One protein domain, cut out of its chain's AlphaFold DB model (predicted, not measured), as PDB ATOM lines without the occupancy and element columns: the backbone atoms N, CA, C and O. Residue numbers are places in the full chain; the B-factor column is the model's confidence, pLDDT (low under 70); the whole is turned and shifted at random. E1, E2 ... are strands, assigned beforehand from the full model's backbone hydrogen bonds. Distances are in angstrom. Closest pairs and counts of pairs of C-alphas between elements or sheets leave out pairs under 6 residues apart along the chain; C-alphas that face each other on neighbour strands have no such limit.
ATOM      1  N   LEU A  26     -51.257  33.075 -36.500       48.72
ATOM      2  CA  LEU A  26     -50.218  32.095 -36.817       48.72
ATOM      3  C   LEU A  26     -49.371  31.983 -35.548       48.72
ATOM      4  O   LEU A  26     -48.621  32.910 -35.238       48.72
ATOM      5  N   LYS A  27     -49.529  30.909 -34.766       55.12
ATOM      6  CA  LYS A  27     -48.525  30.561 -33.761       55.12
ATOM      7  C   LYS A  27     -47.276  30.236 -34.564       55.12
ATOM      8  O   LYS A  27     -47.160  29.149 -35.095       55.12
ATOM      9  N   SER A  28     -46.387  31.205 -34.732       60.22
ATOM     10  CA  SER A  28     -45.067  30.985 -35.326       60.22
ATOM     11  C   SER A  28     -44.048  30.524 -34.284       60.22
ATOM     12  O   SER A  28     -42.870  30.396 -34.596       60.22
ATOM     13  N   GLU A  29     -44.483  30.319 -33.037       67.75
ATOM     14  CA  GLU A  29     -43.618  30.010 -31.906       67.75
ATOM     15  C   GLU A  29     -44.247  28.908 -31.047       67.75
ATOM     16  O   GLU A  29     -45.416  28.978 -30.651       67.75
ATOM     17  N   CYS A  30     -43.452  27.874 -30.777       73.94
ATOM     18  CA  CYS A  30     -43.807  26.794 -29.867       73.94
ATOM     19  C   CYS A  30     -43.953  27.309 -28.425       73.94
ATOM     20  O   CYS A  30     -43.217  28.215 -28.026       73.94
ATOM     21  N   PRO A  31     -44.856  26.732 -27.605       76.81
ATOM     22  CA  PRO A  31     -44.965  27.091 -26.195       76.81
ATOM     23  C   PRO A  31     -43.628  26.872 -25.476       76.81
ATOM     24  O   PRO A  31     -43.013  25.815 -25.619       76.81
ATOM     25  N   SER A  32     -43.204  27.831 -24.649       70.44
ATOM     26  CA  SER A  32     -41.957  27.745 -23.869       70.44
ATOM     27  C   SER A  32     -41.930  26.587 -22.859       70.44
ATOM     28  O   SER A  32     -40.869  26.257 -22.338       70.44
ATOM     29  N   SER A  33     -43.075  25.952 -22.605       73.38
ATOM     30  CA  SER A  33     -43.265  24.838 -21.675       73.38
ATOM     31  C   SER A  33     -43.528  23.497 -22.372       73.38
ATOM     32  O   SER A  33     -44.242  22.671 -21.813       73.38
ATOM     33  N   CYS A  34     -43.070  23.304 -23.616       78.06
ATOM     34  CA  CYS A  34     -43.384  22.067 -24.338       78.06
ATOM     35  C   CYS A  34     -42.675  20.831 -23.756       78.06
ATOM     36  O   CYS A  34     -43.261  19.761 -23.719       78.06
ATOM     37  N   ASN A  35     -41.461  20.997 -23.227       81.31
ATOM     38  CA  ASN A  35     -40.809  19.947 -22.450       81.31
ATOM     39  C   ASN A  35     -41.497  19.833 -21.081       81.31
ATOM     40  O   ASN A  35     -41.423  20.772 -20.280       81.31
ATOM     41  N   ASP A  36     -42.164  18.713 -20.821       81.31
ATOM     42  CA  ASP A  36     -42.894  18.467 -19.575       81.31
ATOM     43  C   ASP A  36     -42.003  17.891 -18.457       81.31
ATOM     44  O   ASP A  36     -42.458  17.667 -17.332       81.31
ATOM     45  N   GLY A  37     -40.709  17.702 -18.742       79.62
ATOM     46  CA  GLY A  37     -39.722  17.152 -17.819       79.62
ATOM     47  C   GLY A  37     -39.877  15.649 -17.584       79.62
ATOM     48  O   GLY A  37     -39.150  15.086 -16.759       79.62
ATOM     49  N   ASN A  38     -40.798  14.987 -18.285       84.81
ATOM     50  CA  ASN A  38     -40.987  13.555 -18.215       84.81
ATOM     51  C   ASN A  38     -40.020  12.856 -19.171       84.81
ATOM     52  O   ASN A  38     -40.117  12.893 -20.389       84.81
ATOM     53  N   VAL A  39     -39.086  12.119 -18.586       86.56
ATOM     54  CA  VAL A  39     -38.069  11.350 -19.313       86.56
ATOM     55  C   VAL A  39     -38.640  10.226 -20.193       86.56
ATOM     56  O   VAL A  39     -37.893   9.594 -20.940       86.56
ATOM     57  N   CYS A  40     -39.938   9.937 -20.071       89.25
ATOM     58  CA  CYS A  40     -40.652   8.916 -20.825       89.25
ATOM     59  C   CYS A  40     -41.608   9.475 -21.878       89.25
ATOM     60  O   CYS A  40     -42.415   8.713 -22.413       89.25
ATOM     61  N   THR A  41     -41.522  10.756 -22.207       88.38
ATOM     62  CA  THR A  41     -42.216  11.350 -23.349       88.38
ATOM     63  C   THR A  41     -41.206  11.938 -24.325       88.38
ATOM     64  O   THR A  41     -40.134  12.405 -23.948       88.38
ATOM     65  N   ASP A  42     -41.512  11.819 -25.614       86.69
ATOM     66  CA  ASP A  42     -40.808  12.542 -26.668       86.69
ATOM     67  C   ASP A  42     -41.591  13.820 -26.942       86.69
ATOM     68  O   ASP A  42     -42.664  13.785 -27.559       86.69
ATOM     69  N   ASP A  43     -41.079  14.913 -26.387       85.94
ATOM     70  CA  ASP A  43     -41.709  16.223 -26.427       85.94
ATOM     71  C   ASP A  43     -41.171  16.992 -27.630       85.94
ATOM     72  O   ASP A  43     -40.018  17.438 -27.654       85.94
ATOM     73  N   TYR A  44     -42.015  17.163 -28.644       85.25
ATOM     74  CA  TYR A  44     -41.649  17.904 -29.843       85.25
ATOM     75  C   TYR A  44     -42.748  18.879 -30.252       85.25
ATOM     76  O   TYR A  44     -43.947  18.678 -30.040       85.25
ATOM     77  N   CYS A  45     -42.309  19.989 -30.831       80.88
ATOM     78  CA  CYS A  45     -43.179  21.006 -31.383       80.88
ATOM     79  C   CYS A  45     -42.509  21.601 -32.617       80.88
ATOM     80  O   CYS A  45     -41.343  22.003 -32.571       80.88
ATOM     81  N   GLY A  46     -43.251  21.651 -33.719       82.00
ATOM     82  CA  GLY A  46     -42.749  22.116 -35.002       82.00
ATOM     83  C   GLY A  46     -43.875  22.480 -35.961       82.00
ATOM     84  O   GLY A  46     -45.060  22.430 -35.625       82.00
ATOM     85  N   ALA A  47     -43.506  22.859 -37.183       78.19
ATOM     86  CA  ALA A  47     -44.478  23.174 -38.231       78.19
ATOM     87  C   ALA A  47     -45.342  21.955 -38.618       78.19
ATOM     88  O   ALA A  47     -46.465  22.116 -39.086       78.19
ATOM     89  N   ASP A  48     -44.834  20.742 -38.400       79.12
ATOM     90  CA  ASP A  48     -45.515  19.463 -38.600       79.12
ATOM     91  C   ASP A  48     -46.606  19.172 -37.555       79.12
ATOM     92  O   ASP A  48     -47.550  18.442 -37.855       79.12
ATOM     93  N   THR A  49     -46.536  19.789 -36.368       79.69
ATOM     94  CA  THR A  49     -47.582  19.730 -35.327       79.69
ATOM     95  C   THR A  49     -48.460  20.987 -35.280       79.69
ATOM     96  O   THR A  49     -49.233  21.173 -34.336       79.69
ATOM     97  N   ASP A  50     -48.343  21.865 -36.285       81.00
ATOM     98  CA  ASP A  50     -48.966  23.197 -36.321       81.00
ATOM     99  C   ASP A  50     -48.649  24.024 -35.056       81.00
ATOM    100  O   ASP A  50     -49.509  24.677 -34.466       81.00
ATOM    101  N   TYR A  51     -47.398  23.928 -34.585       81.19
ATOM    102  CA  TYR A  51     -46.897  24.585 -33.371       81.19
ATOM    103  C   TYR A  51     -47.684  24.243 -32.090       81.19
ATOM    104  O   TYR A  51     -47.636  24.971 -31.090       81.19
ATOM    105  N   ASN A  52     -48.396  23.113 -32.092       81.62
ATOM    106  CA  ASN A  52     -48.953  22.513 -30.888       81.62
ATOM    107  C   ASN A  52     -47.921  21.569 -30.277       81.62
ATOM    108  O   ASN A  52     -47.250  20.816 -30.981       81.62
ATOM    109  N   CYS A  53     -47.794  21.621 -28.956       83.25
ATOM    110  CA  CYS A  53     -46.908  20.714 -28.248       83.25
ATOM    111  C   CYS A  53     -47.492  19.298 -28.243       83.25
ATOM    112  O   CYS A  53     -48.675  19.123 -27.935       83.25
ATOM    113  N   VAL A  54     -46.669  18.309 -28.587       84.81
ATOM    114  CA  VAL A  54     -47.040  16.895 -28.583       84.81
ATOM    115  C   VAL A  54     -46.069  16.145 -27.683       84.81
ATOM    116  O   VAL A  54     -44.884  16.069 -27.990       84.81
ATOM    117  N   ASN A  55     -46.601  15.535 -26.623       87.19
ATOM    118  CA  ASN A  55     -45.832  14.703 -25.697       87.19
ATOM    119  C   ASN A  55     -46.163  13.255 -26.023       87.19
ATOM    120  O   ASN A  55     -47.205  12.725 -25.618       87.19
ATOM    121  N   LYS A  56     -45.334  12.626 -26.853       87.19
ATOM    122  CA  LYS A  56     -45.607  11.265 -27.309       87.19
ATOM    123  C   LYS A  56     -45.126  10.270 -26.251       87.19
ATOM    124  O   LYS A  56     -43.931  10.245 -25.967       87.19
ATOM    125  N   PRO A  57     -46.002   9.410 -25.700       89.44
ATOM    126  CA  PRO A  57     -45.587   8.419 -24.716       89.44
ATOM    127  C   PRO A  57     -44.550   7.456 -25.303       89.44
ATOM    128  O   PRO A  57     -44.780   6.852 -26.355       89.44
ATOM    129  N   LEU A  58     -43.426   7.293 -24.610       88.38
ATOM    130  CA  LEU A  58     -42.385   6.329 -24.942       88.38
ATOM    131  C   LEU A  58     -42.562   5.043 -24.133       88.38
ATOM    132  O   LEU A  58     -43.036   5.045 -22.993       88.38
ATOM    133  N   SER A  59     -42.122   3.940 -24.736       88.25
ATOM    134  CA  SER A  59     -42.006   2.630 -24.096       88.25
ATOM    135  C   SER A  59     -40.623   2.050 -24.376       88.25
ATOM    136  O   SER A  59     -40.094   2.202 -25.477       88.25
ATOM    137  N   GLY A  60     -40.040   1.366 -23.394       82.44
ATOM    138  CA  GLY A  60     -38.705   0.771 -23.485       82.44
ATOM    139  C   GLY A  60     -37.640   1.537 -22.698       82.44
ATOM    140  O   GLY A  60     -37.947   2.391 -21.869       82.44
ATOM    141  N   SER A  61     -36.373   1.185 -22.922       81.31
ATOM    142  CA  SER A  61     -35.243   1.789 -22.209       81.31
ATOM    143  C   SER A  61     -34.981   3.207 -22.717       81.31
ATOM    144  O   SER A  61     -34.822   3.403 -23.920       81.31
ATOM    145  N   GLN A  62     -34.935   4.181 -21.806       85.62
ATOM    146  CA  GLN A  62     -34.557   5.564 -22.107       85.62
ATOM    147  C   GLN A  62     -33.352   5.963 -21.249       85.62
ATOM    148  O   GLN A  62     -33.316   5.580 -20.081       85.62
ATOM    149  N   PRO A  63     -32.385   6.753 -21.755       80.94
ATOM    150  CA  PRO A  63     -31.153   7.065 -21.022       80.94
ATOM    151  C   PRO A  63     -31.394   7.619 -19.610       80.94
ATOM    152  O   PRO A  63     -30.721   7.217 -18.666       80.94
ATOM    153  N   ALA A  64     -32.402   8.481 -19.452       80.75
ATOM    154  CA  ALA A  64     -32.763   9.091 -18.172       80.75
ATOM    155  C   ALA A  64     -33.785   8.277 -17.341       80.75
ATOM    156  O   ALA A  64     -33.997   8.578 -16.171       80.75
ATOM    157  N   CYS A  65     -34.373   7.223 -17.917       84.19
ATOM    158  CA  CYS A  65     -35.172   6.200 -17.233       84.19
ATOM    159  C   CYS A  65     -34.503   4.830 -17.443       84.19
ATOM    160  O   CYS A  65     -35.051   3.932 -18.088       84.19
ATOM    161  N   SER A  66     -33.262   4.708 -16.970       74.25
ATOM    162  CA  SER A  66     -32.476   3.477 -17.033       74.25
ATOM    163  C   SER A  66     -31.646   3.316 -15.759       74.25
ATOM    164  O   SER A  66     -31.144   4.290 -15.200       74.25
ATOM    165  N   GLY A  67     -31.551   2.087 -15.252       73.81
ATOM    166  CA  GLY A  67     -30.821   1.782 -14.021       73.81
ATOM    167  C   GLY A  67     -31.297   0.492 -13.358       73.81
ATOM    168  O   GLY A  67     -32.412   0.027 -13.606       73.81
ATOM    169  N   SER A  68     -30.432  -0.084 -12.522       73.00
ATOM    170  CA  SER A  68     -30.763  -1.214 -11.650       73.00
ATOM    171  C   SER A  68     -31.530  -0.723 -10.423       73.00
ATOM    172  O   SER A  68     -31.223   0.339  -9.876       73.00
ATOM    173  N   VAL A  69     -32.524  -1.493  -9.984       77.94
ATOM    174  CA  VAL A  69     -33.276  -1.195  -8.765       77.94
ATOM    175  C   VAL A  69     -32.570  -1.809  -7.557       77.94
ATOM    176  O   VAL A  69     -32.431  -3.027  -7.436       77.94
ATOM    177  N   THR A  70     -32.137  -0.961  -6.624       76.75
ATOM    178  CA  THR A  70     -31.483  -1.389  -5.381       76.75
ATOM    179  C   THR A  70     -32.380  -2.351  -4.596       76.75
ATOM    180  O   THR A  70     -33.498  -2.001  -4.226       76.75
ATOM    181  N   GLY A  71     -31.887  -3.563  -4.324       71.44
ATOM    182  CA  GLY A  71     -32.628  -4.605  -3.598       71.44
ATOM    183  C   GLY A  71     -33.548  -5.481  -4.461       71.44
ATOM    184  O   GLY A  71     -34.141  -6.415  -3.930       71.44
ATOM    185  N   ALA A  72     -33.638  -5.228  -5.771       74.75
ATOM    186  CA  ALA A  72     -34.396  -6.036  -6.723       74.75
ATOM    187  C   ALA A  72     -33.518  -6.337  -7.959       74.75
ATOM    188  O   ALA A  72     -33.615  -5.645  -8.972       74.75
ATOM    189  N   PRO A  73     -32.638  -7.356  -7.891       72.44
ATOM    190  CA  PRO A  73     -31.620  -7.626  -8.917       72.44
ATOM    191  C   PRO A  73     -32.206  -7.956 -10.301       72.44
ATOM    192  O   PRO A  73     -31.554  -7.749 -11.319       72.44
ATOM    193  N   CYS A  74     -33.467  -8.384 -10.332       81.81
ATOM    194  CA  CYS A  74     -34.230  -8.700 -11.534       81.81
ATOM    195  C   CYS A  74     -35.138  -7.572 -12.032       81.81
ATOM    196  O   CYS A  74     -36.014  -7.802 -12.868       81.81
ATOM    197  N   ALA A  75     -34.962  -6.356 -11.522       84.75
ATOM    198  CA  ALA A  75     -35.801  -5.223 -11.860       84.75
ATOM    199  C   ALA A  75     -34.978  -4.057 -12.422       84.75
ATOM    200  O   ALA A  75     -33.949  -3.658 -11.866       84.75
ATOM    201  N   VAL A  76     -35.462  -3.493 -13.528       85.56
ATOM    202  CA  VAL A  76     -34.880  -2.322 -14.193       85.56
ATOM    203  C   VAL A  76     -35.918  -1.220 -14.324       85.56
ATOM    204  O   VAL A  76     -37.113  -1.486 -14.441       85.56
ATOM    205  N   MET A  77     -35.465   0.029 -14.333       87.00
ATOM    206  CA  MET A  77     -36.321   1.155 -14.709       87.00
ATOM    207  C   MET A  77     -36.448   1.207 -16.234       87.00
ATOM    208  O   MET A  77     -35.444   1.123 -16.944       87.00
ATOM    209  N   ALA A  78     -37.676   1.321 -16.735       88.62
ATOM    210  CA  ALA A  78     -37.965   1.521 -18.150       88.62
ATOM    211  C   ALA A  78     -39.272   2.299 -18.327       88.62
ATOM    212  O   ALA A  78     -40.172   2.248 -17.487       88.62
ATOM    213  N   CYS A  79     -39.401   2.992 -19.454       89.94
ATOM    214  CA  CYS A  79     -40.631   3.684 -19.793       89.94
ATOM    215  C   CYS A  79     -41.719   2.691 -20.211       89.94
ATOM    216  O   CYS A  79     -41.462   1.732 -20.949       89.94
ATOM    217  N   ASP A  80     -42.944   2.929 -19.758       89.44
ATOM    218  CA  ASP A  80     -44.141   2.227 -20.200       89.44
ATOM    219  C   ASP A  80     -45.263   3.222 -20.439       89.44
ATOM    220  O   ASP A  80     -45.745   3.855 -19.500       89.44
ATOM    221  N   SER A  81     -45.666   3.375 -21.701       89.50
ATOM    222  CA  SER A  81     -46.760   4.267 -22.092       89.50
ATOM    223  C   SER A  81     -46.651   5.661 -21.456       89.50
ATOM    224  O   SER A  81     -47.642   6.213 -20.984       89.50
ATOM    225  N   GLY A  82     -45.443   6.237 -21.434       86.38
ATOM    226  CA  GLY A  82     -45.221   7.593 -20.925       86.38
ATOM    227  C   GLY A  82     -44.850   7.700 -19.447       86.38
ATOM    228  O   GLY A  82     -44.675   8.811 -18.969       86.38
ATOM    229  N   THR A  83     -44.706   6.595 -18.707       88.88
ATOM    230  CA  THR A  83     -44.315   6.626 -17.283       88.88
ATOM    231  C   THR A  83     -43.055   5.806 -17.031       88.88
ATOM    232  O   THR A  83     -42.937   4.688 -17.527       88.88
ATOM    233  N   CYS A  84     -42.119   6.335 -16.236       88.50
ATOM    234  CA  CYS A  84     -40.921   5.605 -15.822       88.50
ATOM    235  C   CYS A  84     -41.274   4.632 -14.690       88.50
ATOM    236  O   CYS A  84     -41.546   5.059 -13.567       88.50
ATOM    237  N   LEU A  85     -41.305   3.332 -14.987       88.69
ATOM    238  CA  LEU A  85     -41.735   2.291 -14.056       88.69
ATOM    239  C   LEU A  85     -40.662   1.219 -13.885       88.69
ATOM    240  O   LEU A  85     -39.865   0.941 -14.782       88.69
ATOM    241  N   THR A  86     -40.695   0.565 -12.728       86.25
ATOM    242  CA  THR A  86     -39.928  -0.653 -12.488       86.25
ATOM    243  C   THR A  86     -40.533  -1.805 -13.288       86.25
ATOM    244  O   THR A  86     -41.685  -2.177 -13.066       86.25
ATOM    245  N   LYS A  87     -39.754  -2.401 -14.193       83.06
ATOM    246  CA  LYS A  87     -40.115  -3.620 -14.922       83.06
ATOM    247  C   LYS A  87     -39.222  -4.778 -14.499       83.06
ATOM    248  O   LYS A  87     -38.001  -4.641 -14.432       83.06
ATOM    249  N   ASN A  88     -39.844  -5.928 -14.256       79.00
ATOM    250  CA  ASN A  88     -39.116  -7.173 -14.048       79.00
ATOM    251  C   ASN A  88     -38.589  -7.684 -15.387       79.00
ATOM    252  O   ASN A  88     -39.322  -7.722 -16.378       79.00
ATOM    253  N   VAL A  89     -37.325  -8.082 -15.398       77.25
ATOM    254  CA  VAL A  89     -36.698  -8.754 -16.531       77.25
ATOM    255  C   VAL A  89     -36.894 -10.262 -16.352       77.25
ATOM    256  O   VAL A  89     -36.814 -10.769 -15.240       77.25
ATOM    257  N   SER A  90     -37.210 -10.975 -17.431       71.44
ATOM    258  CA  SER A  90     -37.245 -12.445 -17.468       71.44
ATOM    259  C   SER A  90     -35.854 -13.006 -17.795       71.44
ATOM    260  O   SER A  90     -35.185 -12.413 -18.641       71.44
ATOM    261  N   ASN A  91     -35.469 -14.160 -17.237       74.75
ATOM    262  CA  ASN A  91     -34.134 -14.776 -17.334       74.75
ATOM    263  C   ASN A  91     -33.032 -13.893 -16.720       74.75
ATOM    264  O   ASN A  91     -32.153 -13.391 -17.428       74.75
ATOM    265  N   CYS A  92     -33.126 -13.632 -15.416       77.69
ATOM    266  CA  CYS A  92     -32.153 -12.853 -14.651       77.69
ATOM    267  C   CYS A  92     -31.869 -13.493 -13.289       77.69
ATOM    268  O   CYS A  92     -32.755 -14.067 -12.663       77.69
ATOM    269  N   CYS A  93     -30.660 -13.259 -12.773       76.88
ATOM    270  CA  CYS A  93     -30.270 -13.721 -11.446       76.88
ATOM    271  C   CYS A  93     -30.853 -12.888 -10.299       76.88
ATOM    272  O   CYS A  93     -30.806 -11.658 -10.299       76.88
ATOM    273  N   GLY A  94     -31.291 -13.584  -9.258       72.62
ATOM    274  CA  GLY A  94     -31.925 -13.105  -8.043       72.62
ATOM    275  C   GLY A  94     -33.458 -13.187  -8.027       72.62
ATOM    276  O   GLY A  94     -34.062 -12.552  -7.159       72.62
ATOM    277  N   ASN A  95     -34.101 -13.933  -8.938       74.25
ATOM    278  CA  ASN A  95     -35.555 -14.169  -8.913       74.25
ATOM    279  C   ASN A  95     -35.957 -15.485  -8.214       74.25
ATOM    280  O   ASN A  95     -37.145 -15.816  -8.165       74.25
ATOM    281  N   ALA A  96     -34.985 -16.206  -7.644       68.06
ATOM    282  CA  ALA A  96     -35.153 -17.495  -6.976       68.06
ATOM    283  C   ALA A  96     -35.667 -18.637  -7.878       68.06
ATOM    284  O   ALA A  96     -36.173 -19.643  -7.368       68.06
ATOM    285  N   LYS A  97     -35.520 -18.518  -9.199       71.31
ATOM    286  CA  LYS A  97     -35.880 -19.538 -10.182       71.31
ATOM    287  C   LYS A  97     -34.731 -19.700 -11.177       71.31
ATOM    288  O   LYS A  97     -34.265 -18.727 -11.729       71.31
ATOM    289  N   CYS A  98     -34.291 -20.931 -11.424       71.50
ATOM    290  CA  CYS A  98     -33.210 -21.192 -12.378       71.50
ATOM    291  C   CYS A  98     -33.774 -21.279 -13.809       71.50
ATOM    292  O   CYS A  98     -34.443 -22.258 -14.154       71.50
ATOM    293  N   GLU A  99     -33.540 -20.263 -14.638       74.94
ATOM    294  CA  GLU A  99     -34.161 -20.110 -15.959       74.94
ATOM    295  C   GLU A  99     -33.248 -20.560 -17.132       74.94
ATOM    296  O   GLU A  99     -32.234 -21.255 -16.979       74.94
ATOM    297  N   TYR A 100     -33.665 -20.295 -18.375       60.16
ATOM    298  CA  TYR A 100     -32.926 -20.712 -19.572       60.16
ATOM    299  C   TYR A 100     -31.681 -19.826 -19.757       60.16
ATOM    300  O   TYR A 100     -31.815 -18.615 -19.898       60.16
ATOM    301  N   ASN A 101     -30.492 -20.449 -19.796       66.56
ATOM    302  CA  ASN A 101     -29.142 -19.846 -19.771       66.56
ATOM    303  C   ASN A 101     -28.588 -19.439 -18.393       66.56
ATOM    304  O   ASN A 101     -27.519 -18.841 -18.336       66.56
ATOM    305  N   GLU A 102     -29.257 -19.816 -17.305       73.00
ATOM    306  CA  GLU A 102     -28.713 -19.706 -15.949       73.00
ATOM    307  C   GLU A 102     -28.171 -21.063 -15.476       73.00
ATOM    308  O   GLU A 102     -28.751 -22.123 -15.750       73.00
ATOM    309  N   ASP A 103     -27.041 -21.034 -14.771       65.12
ATOM    310  CA  ASP A 103     -26.411 -22.201 -14.157       65.12
ATOM    311  C   ASP A 103     -25.782 -21.851 -12.797       65.12
ATOM    312  O   ASP A 103     -25.820 -20.712 -12.332       65.12
ATOM    313  N   THR A 104     -25.200 -22.846 -12.125       65.12
ATOM    314  CA  THR A 104     -24.559 -22.670 -10.813       65.12
ATOM    315  C   THR A 104     -23.331 -21.748 -10.849       65.12
ATOM    316  O   THR A 104     -22.897 -21.306  -9.788       65.12
ATOM    317  N   VAL A 105     -22.764 -21.458 -12.029       65.81
ATOM    318  CA  VAL A 105     -21.565 -20.618 -12.210       65.81
ATOM    319  C   VAL A 105     -21.948 -19.160 -12.474       65.81
ATOM    320  O   VAL A 105     -21.380 -18.247 -11.881       65.81
ATOM    321  N   SER A 106     -22.928 -18.939 -13.342       67.88
ATOM    322  CA  SER A 106     -23.453 -17.627 -13.727       67.88
ATOM    323  C   SER A 106     -24.496 -17.092 -12.740       67.88
ATOM    324  O   SER A 106     -24.664 -15.879 -12.641       67.88
ATOM    325  N   CYS A 107     -25.166 -17.977 -11.990       72.50
ATOM    326  CA  CYS A 107     -26.358 -17.650 -11.213       72.50
ATOM    327  C   CYS A 107     -26.497 -18.446  -9.902       72.50
ATOM    328  O   CYS A 107     -27.552 -18.996  -9.590       72.50
ATOM    329  N   GLN A 108     -25.437 -18.503  -9.092       69.94
ATOM    330  CA  GLN A 108     -25.376 -19.332  -7.874       69.94
ATOM    331  C   GLN A 108     -26.509 -19.073  -6.853       69.94
ATOM    332  O   GLN A 108     -26.849 -19.955  -6.059       69.94
ATOM    333  N   GLN A 109     -27.082 -17.866  -6.847       69.50
ATOM    334  CA  GLN A 109     -28.147 -17.484  -5.919       69.50
ATOM    335  C   GLN A 109     -29.495 -18.142  -6.251       69.50
ATOM    336  O   GLN A 109     -30.206 -18.543  -5.325       69.50
ATOM    337  N   ASP A 110     -29.797 -18.316  -7.539       70.00
ATOM    338  CA  ASP A 110     -31.055 -18.902  -8.020       70.00
ATOM    339  C   ASP A 110     -30.891 -20.381  -8.382       70.00
ATOM    340  O   ASP A 110     -31.733 -21.217  -8.052       70.00
ATOM    341  N   CYS A 111     -29.759 -20.728  -8.993       64.00
ATOM    342  CA  CYS A 111     -29.376 -22.087  -9.339       64.00
ATOM    343  C   CYS A 111     -28.482 -22.666  -8.230       64.00
ATOM    344  O   CYS A 111     -27.255 -22.672  -8.327       64.00
TER     345      CYS A 111
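Overview. This is residues 26 to 111 of the 589 residues of an uncharacterized protein of Candidatus Micrarchaeota archaeon (UniProt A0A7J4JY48). With little regular structure, this is a thin rod in which two small strand hairpins, E1 with E2 and E3 with E4, follow one another lengthwise; residues 26 to 40 begin at one end and residues 89 to 111 make the other. The 86 printed residues, 23 in named elements, are all strand in class, with E1, E2, E3, E4 in chain order, two antiparallel sheets and no named helix. The whole is extended, radius of gyration of the C-alphas 19.3 A, spans 66 by 22 by 15 A.

Arrangement. E1, residues 41 to 44, and E2, residues 54 to 57, form an antiparallel hairpin at 157 degrees, with N 42 and O 56 2.9 A apart, within hydrogen-bond range. E3, residues 72 to 80, and E4, residues 83 to 88, form another at 146 degrees, with N 78 and O 85 at 3.0 A. The closest C-alphas of E2 and E4, Pro 57 and Thr 83, are 7.8 A apart. E1 and E3 are apart.

Along the chain. E1 begins at C-alpha 41 (-42.216, 11.350, -23.349) and E4 ends at C-alpha 88 (-39.116, -7.173, -14.048). E3 measures 18.6 A, E4 15.1 A.

Size, cuts and confidence. The farthest C-alphas, Leu 26 and Thr 104, are 65.8 A apart. The printed part has no cut; E2 to E3 is a long link. Mean pLDDT of the printed part is 78.1, with 14 residues under 70, among them 26 to 29.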